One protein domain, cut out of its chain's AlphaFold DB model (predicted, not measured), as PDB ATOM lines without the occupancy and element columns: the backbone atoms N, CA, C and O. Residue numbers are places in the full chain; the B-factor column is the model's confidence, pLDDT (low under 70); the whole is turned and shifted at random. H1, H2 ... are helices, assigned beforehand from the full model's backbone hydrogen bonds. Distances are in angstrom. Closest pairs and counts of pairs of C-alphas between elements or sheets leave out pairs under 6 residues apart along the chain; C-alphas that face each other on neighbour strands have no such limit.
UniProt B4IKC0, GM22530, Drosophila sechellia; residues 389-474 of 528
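This is residues 389 to 474 of the 528 residues of the protein "GM22530" of Drosophila sechellia (UniProt B4IKC0). A long helix, H3, makes the length, and H2 stands across its first end like a T's bar. From H3's other end a link folds back to short H4 near H3's middle; H1 makes a corner with H2. The printed part, 86 residues with four named helices, H1 to H4, and no named strand, is all helix and loose: radius of gyration of the C-alphas 15.2 A, spans 45 by 30 by 16 A.

Start at H3, residues 423 to 449: its residues 423 to 427 alone touch H2, residues 401 to 415, about perpendicular at 85 degrees; the closest C-alphas, of Leu 408 and Thr 423, are 5.2 A apart. H4, residues 462 to 467, is close to H3 but not clearly touching; the closest C-alphas, of Tyr 437 and Met 464, are 7.4 A apart. H1, residues 396 to 399, only just touches H2, only at the corner, with 3 C-alpha pairs within 8 A, the closest Asp 397 and Arg 403. Every O i to N i+4 pair is within hydrogen-bond range in H2 and H3; H4 has 0 of 2, but 2 of 3 O i to N i+3 pairs.

Find C-alpha 423 at (148.245, 140.599, 196.608); H3 runs 38.9 A to C-alpha 449 at (165.417, 150.754, 163.159). H2 spans 21.0 A.

The printed part has no cut. Residues 450 to 461 form the long link. Residues 472 to 474 have pLDDT under 70.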
ATOM      1  N   CYS A 389     159.960 149.720 193.775       82.69
ATOM      2  CA  CYS A 389     160.368 148.341 194.061       82.69
ATOM      3  C   CYS A 389     159.712 147.247 193.184       82.69
ATOM      4  O   CYS A 389     160.166 146.103 193.198       82.69
ATOM      5  N   PHE A 390     158.681 147.559 192.386       84.50
ATOM      6  CA  PHE A 390     158.109 146.634 191.395       84.50
ATOM      7  C   PHE A 390     158.750 146.708 189.998       84.50
ATOM      8  O   PHE A 390     158.435 145.872 189.143       84.50
ATOM      9  N   TYR A 391     159.631 147.680 189.735       82.00
ATOM     10  CA  TYR A 391     160.262 147.843 188.420       82.00
ATOM     11  C   TYR A 391     161.709 148.355 188.447       82.00
ATOM     12  O   TYR A 391     162.530 147.783 187.735       82.00
ATOM     13  N   ASN A 392     162.024 149.358 189.269       81.25
ATOM     14  CA  ASN A 392     163.334 150.003 189.325       81.25
ATOM     15  C   ASN A 392     164.378 149.085 189.975       81.25
ATOM     16  O   ASN A 392     164.337 148.853 191.181       81.25
ATOM     17  N   ARG A 393     165.352 148.594 189.196       72.75
ATOM     18  CA  ARG A 393     166.385 147.658 189.700       72.75
ATOM     19  C   ARG A 393     167.383 148.278 190.691       72.75
ATOM     20  O   ARG A 393     168.178 147.540 191.278       72.75
ATOM     21  N   PHE A 394     167.376 149.604 190.833       74.38
ATOM     22  CA  PHE A 394     168.230 150.382 191.736       74.38
ATOM     23  C   PHE A 394     167.492 150.862 192.995       74.38
ATOM     24  O   PHE A 394     168.124 151.423 193.890       74.38
ATOM     25  N   ASP A 395     166.178 150.644 193.082       76.50
ATOM     26  CA  ASP A 395     165.401 150.925 194.286       76.50
ATOM     27  C   ASP A 395     165.826 149.974 195.433       76.50
ATOM     28  O   ASP A 395     165.905 148.760 195.213       76.50
ATOM     29  N   PRO A 396     166.113 150.477 196.655       76.62
ATOM     30  CA  PRO A 396     166.578 149.639 197.765       76.62
ATOM     31  C   PRO A 396     165.606 148.516 198.153       76.62
ATOM     32  O   PRO A 396     166.035 147.429 198.543       76.62
ATOM     33  N   ASP A 397     164.301 148.753 198.008       80.75
ATOM     34  CA  ASP A 397     163.251 147.804 198.361       80.75
ATOM     35  C   ASP A 397     162.980 146.777 197.243       80.75
ATOM     36  O   ASP A 397     162.363 145.746 197.510       80.75
ATOM     37  N   TYR A 398     163.491 146.974 196.015       74.75
ATOM     38  CA  TYR A 398     163.325 146.046 194.878       74.75
ATOM     39  C   TYR A 398     163.763 144.608 195.195       74.75
ATOM     40  O   TYR A 398     163.163 143.638 194.724       74.75
ATOM     41  N   ARG A 399     164.814 144.449 196.011       72.38
ATOM     42  CA  ARG A 399     165.313 143.133 196.449       72.38
ATOM     43  C   ARG A 399     164.667 142.629 197.740       72.38
ATOM     44  O   ARG A 399     164.766 141.438 198.022       72.38
ATOM     45  N   SER A 400     163.975 143.476 198.500       78.25
ATOM     46  CA  SER A 400     163.303 143.060 199.733       78.25
ATOM     47  C   SER A 400     162.014 142.284 199.420       78.25
ATOM     48  O   SER A 400     161.176 142.713 198.624       78.25
ATOM     49  N   LYS A 401     161.851 141.095 200.020       73.75
ATOM     50  CA  LYS A 401     160.613 140.290 199.926       73.75
ATOM     51  C   LYS A 401     159.503 140.934 200.768       73.75
ATOM     52  O   LYS A 401     158.390 141.102 200.285       73.75
ATOM     53  N   GLU A 402     159.858 141.385 201.969       82.00
ATOM     54  CA  GLU A 402     158.994 142.069 202.938       82.00
ATOM     55  C   GLU A 402     158.427 143.388 202.393       82.00
ATOM     56  O   GLU A 402     157.214 143.554 202.307       82.00
ATOM     57  N   ARG A 403     159.287 144.304 201.927       81.56
ATOM     58  CA  ARG A 403     158.874 145.657 201.503       81.56
ATOM     59  C   ARG A 403     158.029 145.648 200.223       81.56
ATOM     60  O   ARG A 403     157.153 146.493 200.054       81.56
ATOM     61  N   ARG A 404     158.231 144.658 199.344       83.56
ATOM     62  CA  ARG A 404     157.334 144.394 198.204       83.56
ATOM     63  C   ARG A 404     156.025 143.726 198.632       83.56
ATOM     64  O   ARG A 404     154.996 144.014 198.032       83.56
ATOM     65  N   GLY A 405     156.038 142.884 199.668       81.50
ATOM     66  CA  GLY A 405     154.823 142.352 200.295       81.50
ATOM     67  C   GLY A 405     153.936 143.467 200.854       81.50
ATOM     68  O   GLY A 405     152.765 143.551 200.491       81.50
ATOM     69  N   GLU A 406     154.527 144.379 201.626       88.69
ATOM     70  CA  GLU A 406     153.868 145.580 202.156       88.69
ATOM     71  C   GLU A 406     153.307 146.467 201.032       88.69
ATOM     72  O   GLU A 406     152.134 146.837 201.038       88.69
ATOM     73  N   GLY A 407     154.103 146.722 199.985       89.19
ATOM     74  CA  GLY A 407     153.644 147.441 198.794       89.19
ATOM     75  C   GLY A 407     152.425 146.792 198.121       89.19
ATOM     76  O   GLY A 407     151.494 147.498 197.740       89.19
ATOM     77  N   LEU A 408     152.382 145.457 198.010       90.50
ATOM     78  CA  LEU A 408     151.218 144.738 197.473       90.50
ATOM     79  C   LEU A 408     150.004 144.809 198.411       90.50
ATOM     80  O   LEU A 408     148.879 144.904 197.922       90.50
ATOM     81  N   HIS A 409     150.209 144.761 199.729       90.88
ATOM     82  CA  HIS A 409     149.132 144.866 200.715       90.88
ATOM     83  C   HIS A 409     148.481 146.256 200.680       90.88
ATOM     84  O   HIS A 409     147.265 146.370 200.520       90.88
ATOM     85  N   GLN A 410     149.289 147.320 200.688       92.81
ATOM     86  CA  GLN A 410     148.788 148.687 200.585       92.81
ATOM     87  C   GLN A 410     148.118 148.969 199.224       92.81
ATOM     88  O   GLN A 410     147.114 149.686 199.178       92.81
ATOM     89  N   MET A 411     148.600 148.357 198.129       92.19
ATOM     90  CA  MET A 411     147.905 148.373 196.833       92.19
ATOM     91  C   MET A 411     146.542 147.670 196.874       92.19
ATOM     92  O   MET A 411     145.622 148.134 196.204       92.19
ATOM     93  N   ALA A 412     146.392 146.574 197.625       90.94
ATOM     94  CA  ALA A 412     145.110 145.880 197.763       90.94
ATOM     95  C   ALA A 412     144.082 146.761 198.485       90.94
ATOM     96  O   ALA A 412     142.988 146.964 197.966       90.94
ATOM     97  N   ILE A 413     144.472 147.385 199.603       91.69
ATOM     98  CA  ILE A 413     143.630 148.337 200.348       91.69
ATOM     99  C   ILE A 413     143.205 149.519 199.452       91.69
ATOM    100  O   ILE A 413     142.032 149.886 199.416       91.69
ATOM    101  N   GLU A 414     144.128 150.096 198.671       92.75
ATOM    102  CA  GLU A 414     143.806 151.191 197.740       92.75
ATOM    103  C   GLU A 414     142.967 150.770 196.517       92.75
ATOM    104  O   GLU A 414     142.388 151.640 195.858       92.75
ATOM    105  N   LEU A 415     142.910 149.476 196.183       90.44
ATOM    106  CA  LEU A 415     142.094 148.943 195.085       90.44
ATOM    107  C   LEU A 415     140.731 148.424 195.535       90.44
ATOM    108  O   LEU A 415     139.821 148.445 194.711       90.44
ATOM    109  N   GLN A 416     140.559 148.049 196.805       88.06
ATOM    110  CA  GLN A 416     139.317 147.478 197.347       88.06
ATOM    111  C   GLN A 416     138.084 148.381 197.138       88.06
ATOM    112  O   GLN A 416     136.964 147.895 197.010       88.06
ATOM    113  N   GLN A 417     138.290 149.698 197.009       84.69
ATOM    114  CA  GLN A 417     137.255 150.685 196.659       84.69
ATOM    115  C   GLN A 417     136.745 150.587 195.201       84.69
ATOM    116  O   GLN A 417     135.766 151.240 194.848       84.69
ATOM    117  N   LEU A 418     137.428 149.828 194.338       76.06
ATOM    118  CA  LEU A 418     137.136 149.669 192.907       76.06
ATOM    119  C   LEU A 418     136.936 148.203 192.501       76.06
ATOM    120  O   LEU A 418     136.102 147.923 191.643       76.06
ATOM    121  N   ILE A 419     137.749 147.299 193.056       83.19
ATOM    122  CA  ILE A 419     137.784 145.860 192.775       83.19
ATOM    123  C   ILE A 419     138.288 145.107 194.011       83.19
ATOM    124  O   ILE A 419     139.264 145.522 194.631       83.19
ATOM    125  N   ASP A 420     137.679 143.970 194.338       82.88
ATOM    126  CA  ASP A 420     138.250 143.051 195.326       82.88
ATOM    127  C   ASP A 420     139.376 142.230 194.673       82.88
ATOM    128  O   ASP A 420     139.162 141.590 193.637       82.88
ATOM    129  N   VAL A 421     140.595 142.317 195.220       82.00
ATOM    130  CA  VAL A 421     141.800 141.686 194.657       82.00
ATOM    131  C   VAL A 421     142.827 141.296 195.713       82.00
ATOM    132  O   VAL A 421     143.172 142.070 196.603       82.00
ATOM    133  N   THR A 422     143.419 140.114 195.543       84.88
ATOM    134  CA  THR A 422     144.518 139.643 196.398       84.88
ATOM    135  C   THR A 422     145.876 140.192 195.954       84.88
ATOM    136  O   THR A 422     146.108 140.484 194.777       84.88
ATOM    137  N   THR A 423     146.837 140.242 196.880       83.12
ATOM    138  CA  THR A 423     148.245 140.599 196.608       83.12
ATOM    139  C   THR A 423     148.858 139.767 195.470       83.12
ATOM    140  O   THR A 423     149.598 140.292 194.636       83.12
ATOM    141  N   ILE A 424     148.487 138.485 195.369       81.00
ATOM    142  CA  ILE A 424     148.900 137.569 194.296       81.00
ATOM    143  C   ILE A 424     148.310 137.997 192.943       81.00
ATOM    144  O   ILE A 424     149.023 138.005 191.937       81.00
ATOM    145  N   GLN A 425     147.030 138.379 192.893       82.62
ATOM    146  CA  GLN A 425     146.388 138.866 191.665       82.62
ATOM    147  C   GLN A 425     146.984 140.202 191.204       82.62
ATOM    148  O   GLN A 425     147.208 140.382 190.006       82.62
ATOM    149  N   ILE A 426     147.297 141.107 192.138       86.38
ATOM    150  CA  ILE A 426     147.994 142.373 191.865       86.38
ATOM    151  C   ILE A 426     149.391 142.092 191.296       86.38
ATOM    152  O   ILE A 426     149.720 142.586 190.219       86.38
ATOM    153  N   SER A 427     150.179 141.231 191.945       84.62
ATOM    154  CA  SER A 427     151.519 140.837 191.483       84.62
ATOM    155  C   SER A 427     151.491 140.225 190.072       84.62
ATOM    156  O   SER A 427     152.191 140.695 189.170       84.62
ATOM    157  N   LYS A 428     150.594 139.256 189.821       81.88
ATOM    158  CA  LYS A 428     150.399 138.658 188.486       81.88
ATOM    159  C   LYS A 428     149.955 139.700 187.445       81.88
ATOM    160  O   LYS A 428     150.419 139.652 186.304       81.88
ATOM    161  N   ARG A 429     149.119 140.681 187.818       86.50
ATOM    162  CA  ARG A 429     148.724 141.793 186.935       86.50
ATOM    163  C   ARG A 429     149.909 142.700 186.598       86.50
ATOM    164  O   ARG A 429     150.089 142.995 185.421       86.50
ATOM    165  N   ILE A 430     150.729 143.097 187.573       88.06
ATOM    166  CA  ILE A 430     151.934 143.921 187.358       88.06
ATOM    167  C   ILE A 430     152.893 143.226 186.380       88.06
ATOM    168  O   ILE A 430     153.339 143.848 185.415       88.06
ATOM    169  N   SER A 431     153.150 141.929 186.566       82.00
ATOM    170  CA  SER A 431     153.999 141.141 185.661       82.00
ATOM    171  C   SER A 431     153.449 141.090 184.228       82.00
ATOM    172  O   SER A 431     154.201 141.328 183.281       82.00
ATOM    173  N   GLN A 432     152.137 140.878 184.048       81.62
ATOM    174  CA  GLN A 432     151.497 140.920 182.723       81.62
ATOM    175  C   GLN A 432     151.613 142.310 182.070       81.62
ATOM    176  O   GLN A 432     151.932 142.394 180.885       81.62
ATOM    177  N   LEU A 433     151.401 143.394 182.828       86.81
ATOM    178  CA  LEU A 433     151.537 144.767 182.323       86.81
ATOM    179  C   LEU A 433     152.978 145.043 181.850       86.81
ATOM    180  O   LEU A 433     153.166 145.590 180.763       86.81
ATOM    181  N   ARG A 434     153.998 144.626 182.621       85.62
ATOM    182  CA  ARG A 434     155.421 144.751 182.237       85.62
ATOM    183  C   ARG A 434     155.750 143.953 180.970       85.62
ATOM    184  O   ARG A 434     156.481 144.456 180.120       85.62
ATOM    185  N   PHE A 435     155.194 142.749 180.817       82.94
ATOM    186  CA  PHE A 435     155.371 141.919 179.619       82.94
ATOM    187  C   PHE A 435     154.741 142.552 178.367       82.94
ATOM    188  O   PHE A 435     155.413 142.688 177.344       82.94
ATOM    189  N   ASP A 436     153.476 142.987 178.446       80.94
ATOM    190  CA  ASP A 436     152.790 143.619 177.309       80.94
ATOM    191  C   ASP A 436     153.493 144.936 176.902       80.94
ATOM    192  O   ASP A 436     153.658 145.206 175.709       80.94
ATOM    193  N   TYR A 437     154.011 145.707 177.873       84.88
ATOM    194  CA  TYR A 437     154.844 146.886 177.607       84.88
ATOM    195  C   TYR A 437     156.180 146.535 176.932       84.88
ATOM    196  O   TYR A 437     156.531 147.140 175.920       84.88
ATOM    197  N   SER A 438     156.907 145.536 177.449       79.06
ATOM    198  CA  SER A 438     158.184 145.053 176.895       79.06
ATOM    199  C   SER A 438     158.053 144.646 175.425       79.06
ATOM    200  O   SER A 438     158.842 145.075 174.575       79.06
ATOM    201  N   LYS A 439     156.994 143.894 175.096       79.19
ATOM    202  CA  LYS A 439     156.675 143.523 173.716       79.19
ATOM    203  C   LYS A 439     156.469 144.761 172.838       79.19
ATOM    204  O   LYS A 439     157.071 144.855 171.768       79.19
ATOM    205  N   GLN A 440     155.663 145.725 173.278       81.50
ATOM    206  CA  GLN A 440     155.400 146.914 172.468       81.50
ATOM    207  C   GLN A 440     156.616 147.857 172.376       81.50
ATOM    208  O   GLN A 440     156.826 148.499 171.349       81.50
ATOM    209  N   LYS A 441     157.497 147.879 173.382       83.56
ATOM    210  CA  LYS A 441     158.806 148.542 173.301       83.56
ATOM    211  C   LYS A 441     159.713 147.894 172.246       83.56
ATOM    212  O   LYS A 441     160.375 148.606 171.495       83.56
ATOM    213  N   MET A 442     159.699 146.565 172.114       78.81
ATOM    214  CA  MET A 442     160.388 145.871 171.018       78.81
ATOM    215  C   MET A 442     159.809 146.255 169.642       78.81
ATOM    216  O   MET A 442     160.562 146.487 168.696       78.81
ATOM    217  N   GLU A 443     158.482 146.384 169.525       80.50
ATOM    218  CA  GLU A 443     157.806 146.874 168.309       80.50
ATOM    219  C   GLU A 443     158.188 148.335 167.982       80.50
ATOM    220  O   GLU A 443     158.422 148.657 166.811       80.50
ATOM    221  N   ARG A 444     158.348 149.194 169.003       84.75
ATOM    222  CA  ARG A 444     158.863 150.571 168.881       84.75
ATOM    223  C   ARG A 444     160.288 150.593 168.324       84.75
ATOM    224  O   ARG A 444     160.495 151.124 167.235       84.75
ATOM    225  N   LEU A 445     161.244 149.949 169.001       81.19
ATOM    226  CA  LEU A 445     162.654 149.941 168.580       81.19
ATOM    227  C   LEU A 445     162.849 149.318 167.186       81.19
ATOM    228  O   LEU A 445     163.684 149.779 166.409       81.19
ATOM    229  N   ASN A 446     162.076 148.288 166.829       78.75
ATOM    230  CA  ASN A 446     162.133 147.705 165.487       78.75
ATOM    231  C   ASN A 446     161.528 148.626 164.414       78.75
ATOM    232  O   ASN A 446     162.014 148.639 163.284       78.75
ATOM    233  N   SER A 447     160.516 149.431 164.750       82.75
ATOM    234  CA  SER A 447     159.971 150.451 163.842       82.75
ATOM    235  C   SER A 447     160.973 151.587 163.612       82.75
ATOM    236  O   SER A 447     161.225 151.947 162.461       82.75
ATOM    237  N   GLU A 448     161.613 152.071 164.680       82.88
ATOM    238  CA  GLU A 448     162.682 153.078 164.641       82.88
ATOM    239  C   GLU A 448     163.867 152.616 163.774       82.88
ATOM    240  O   GLU A 448     164.272 153.326 162.853       82.88
ATOM    241  N   ARG A 449     164.360 151.383 163.983       77.25
ATOM    242  CA  ARG A 449     165.417 150.754 163.159       77.25
ATOM    243  C   ARG A 449     165.065 150.656 161.674       77.25
ATOM    244  O   ARG A 449     165.958 150.682 160.835       77.25
ATOM    245  N   LEU A 450     163.778 150.529 161.346       80.31
ATOM    246  CA  LEU A 450     163.270 150.462 159.972       80.31
ATOM    247  C   LEU A 450     162.879 151.839 159.401       80.31
ATOM    248  O   LEU A 450     162.313 151.895 158.308       80.31
ATOM    249  N   GLY A 451     163.127 152.938 160.124       76.94
ATOM    250  CA  GLY A 451     162.749 154.296 159.714       76.94
ATOM    251  C   GLY A 451     161.235 154.535 159.644       76.94
ATOM    252  O   GLY A 451     160.783 155.477 158.991       76.94
ATOM    253  N   LYS A 452     160.428 153.676 160.278       83.38
ATOM    254  CA  LYS A 452     158.961 153.725 160.248       83.38
ATOM    255  C   LYS A 452     158.428 154.442 161.481       83.38
ATOM    256  O   LYS A 452     158.906 154.228 162.592       83.38
ATOM    257  N   LYS A 453     157.375 155.247 161.300       77.94
ATOM    258  CA  LYS A 453     156.626 155.810 162.430       77.94
ATOM    259  C   LYS A 453     155.967 154.676 163.213       77.94
ATOM    260  O   LYS A 453     155.126 153.963 162.668       77.94
ATOM    261  N   PHE A 454     156.355 154.533 164.474       83.19
ATOM    262  CA  PHE A 454     155.683 153.662 165.427       83.19
ATOM    263  C   PHE A 454     154.310 154.243 165.817       83.19
ATOM    264  O   PHE A 454     154.143 155.462 165.867       83.19
ATOM    265  N   ILE A 455     153.340 153.370 166.095       72.75
ATOM    266  CA  ILE A 455     152.022 153.716 166.640       72.75
ATOM    267  C   ILE A 455     151.712 152.698 167.740       72.75
ATOM    268  O   ILE A 455     151.735 151.493 167.484       72.75
ATOM    269  N   ALA A 456     151.425 153.175 168.951       75.75
ATOM    270  CA  ALA A 456     151.053 152.315 170.068       75.75
ATOM    271  C   ALA A 456     149.692 151.646 169.815       75.75
ATOM    272  O   ALA A 456     148.713 152.304 169.466       75.75
ATOM    273  N   ASN A 457     149.634 150.329 170.014       71.12
ATOM    274  CA  ASN A 457     148.417 149.510 169.903       71.12
ATOM    275  C   ASN A 457     148.001 148.917 171.268       71.12
ATOM    276  O   ASN A 457     147.227 147.967 171.347       71.12
ATOM    277  N   TYR A 458     148.576 149.431 172.357       75.81
ATOM    278  CA  TYR A 458     148.307 149.020 173.732       75.81
ATOM    279  C   TYR A 458     147.859 150.237 174.545       75.81
ATOM    280  O   TYR A 458     148.604 151.201 174.698       75.81
ATOM    281  N   LEU A 459     146.631 150.180 175.071       75.44
ATOM    282  CA  LEU A 459     145.912 151.319 175.662       75.44
ATOM    283  C   LEU A 459     146.677 152.054 176.776       75.44
ATOM    284  O   LEU A 459     146.506 153.256 176.954       75.44
ATOM    285  N   TYR A 460     147.520 151.340 177.521       82.06
ATOM    286  CA  TYR A 460     148.258 151.891 178.657       82.06
ATOM    287  C   TYR A 460     149.730 152.215 178.334       82.06
ATOM    288  O   TYR A 460     150.482 152.543 179.248       82.06
ATOM    289  N   TYR A 461     150.164 152.124 177.068       82.81
ATOM    290  CA  TYR A 461     151.575 152.272 176.687       82.81
ATOM    291  C   TYR A 461     152.170 153.610 177.148       82.81
ATOM    292  O   TYR A 461     153.137 153.630 177.908       82.81
ATOM    293  N   ASP A 462     151.538 154.726 176.789       84.44
ATOM    294  CA  ASP A 462     152.030 156.062 177.148       84.44
ATOM    295  C   ASP A 462     151.998 156.298 178.671       84.44
ATOM    296  O   ASP A 462     152.877 156.955 179.229       84.44
ATOM    297  N   GLN A 463     151.034 155.684 179.371       84.19
ATOM    298  CA  GLN A 463     150.940 155.728 180.835       84.19
ATOM    299  C   GLN A 463     152.090 154.975 181.520       84.19
ATOM    300  O   GLN A 463     152.440 155.311 182.647       84.19
ATOM    301  N   MET A 464     152.684 153.980 180.853       88.94
ATOM    302  CA  MET A 464     153.761 153.127 181.368       88.94
ATOM    303  C   MET A 464     155.177 153.617 181.021       88.94
ATOM    304  O   MET A 464     156.153 153.017 181.467       88.94
ATOM    305  N   HIS A 465     155.326 154.740 180.305       86.62
ATOM    306  CA  HIS A 465     156.634 155.302 179.924       86.62
ATOM    307  C   HIS A 465     157.566 155.591 181.123       86.62
ATOM    308  O   HIS A 465     158.785 155.610 180.971       86.62
ATOM    309  N   PHE A 466     157.037 155.751 182.342       88.19
ATOM    310  CA  PHE A 466     157.860 155.895 183.556       88.19
ATOM    311  C   PHE A 466     158.712 154.654 183.896       88.19
ATOM    312  O   PHE A 466     159.542 154.729 184.794       88.19
ATOM    313  N   MET A 467     158.494 153.533 183.199       83.81
ATOM    314  CA  MET A 467     159.215 152.269 183.354       83.81
ATOM    315  C   MET A 467     160.130 151.958 182.154       83.81
ATOM    316  O   MET A 467     160.666 150.853 182.096       83.81
ATOM    317  N   ASP A 468     160.274 152.855 181.160       83.62
ATOM    318  CA  ASP A 468     160.943 152.503 179.893       83.62
ATOM    319  C   ASP A 468     162.399 152.077 180.112       83.62
ATOM    320  O   ASP A 468     162.784 151.017 179.626       83.62
ATOM    321  N   ASP A 469     163.195 152.815 180.890       78.56
ATOM    322  CA  ASP A 469     164.600 152.460 181.151       78.56
ATOM    323  C   ASP A 469     164.770 151.157 181.966       78.56
ATOM    324  O   ASP A 469     165.772 150.464 181.802       78.56
ATOM    325  N   ASP A 470     163.772 150.766 182.767       79.25
ATOM    326  CA  ASP A 470     163.785 149.561 183.616       79.25
ATOM    327  C   ASP A 470     163.194 148.303 182.950       79.25
ATOM    328  O   ASP A 470     163.323 147.191 183.475       79.25
ATOM    329  N   ILE A 471     162.518 148.443 181.803       77.81
ATOM    330  CA  ILE A 471     161.891 147.323 181.090       77.81
ATOM    331  C   ILE A 471     162.682 146.988 179.806       77.81
ATOM    332  O   ILE A 471     162.835 147.844 178.925       77.81
ATOM    333  N   PRO A 472     163.145 145.728 179.639       66.56
ATOM    334  CA  PRO A 472     163.757 145.261 178.395       66.56
ATOM    335  C   PRO A 472     162.830 145.431 177.174       66.56
ATOM    336  O   PRO A 472     161.612 145.313 177.319       66.56
ATOM    337  N   PRO A 473     163.357 145.613 175.951       65.81
ATOM    338  CA  PRO A 473     164.772 145.758 175.609       65.81
ATOM    339  C   PRO A 473     165.357 147.094 176.087       65.81
ATOM    340  O   PRO A 473     164.738 148.144 175.929       65.81
ATOM    341  N   PHE A 474     166.568 147.074 176.644       68.75
ATOM    342  CA  PHE A 474     167.286 148.296 177.018       68.75
ATOM    343  C   PHE A 474     167.825 149.015 175.771       68.75
ATOM    344  O   PHE A 474     168.201 148.375 174.786       68.75
TER     345      PHE A 474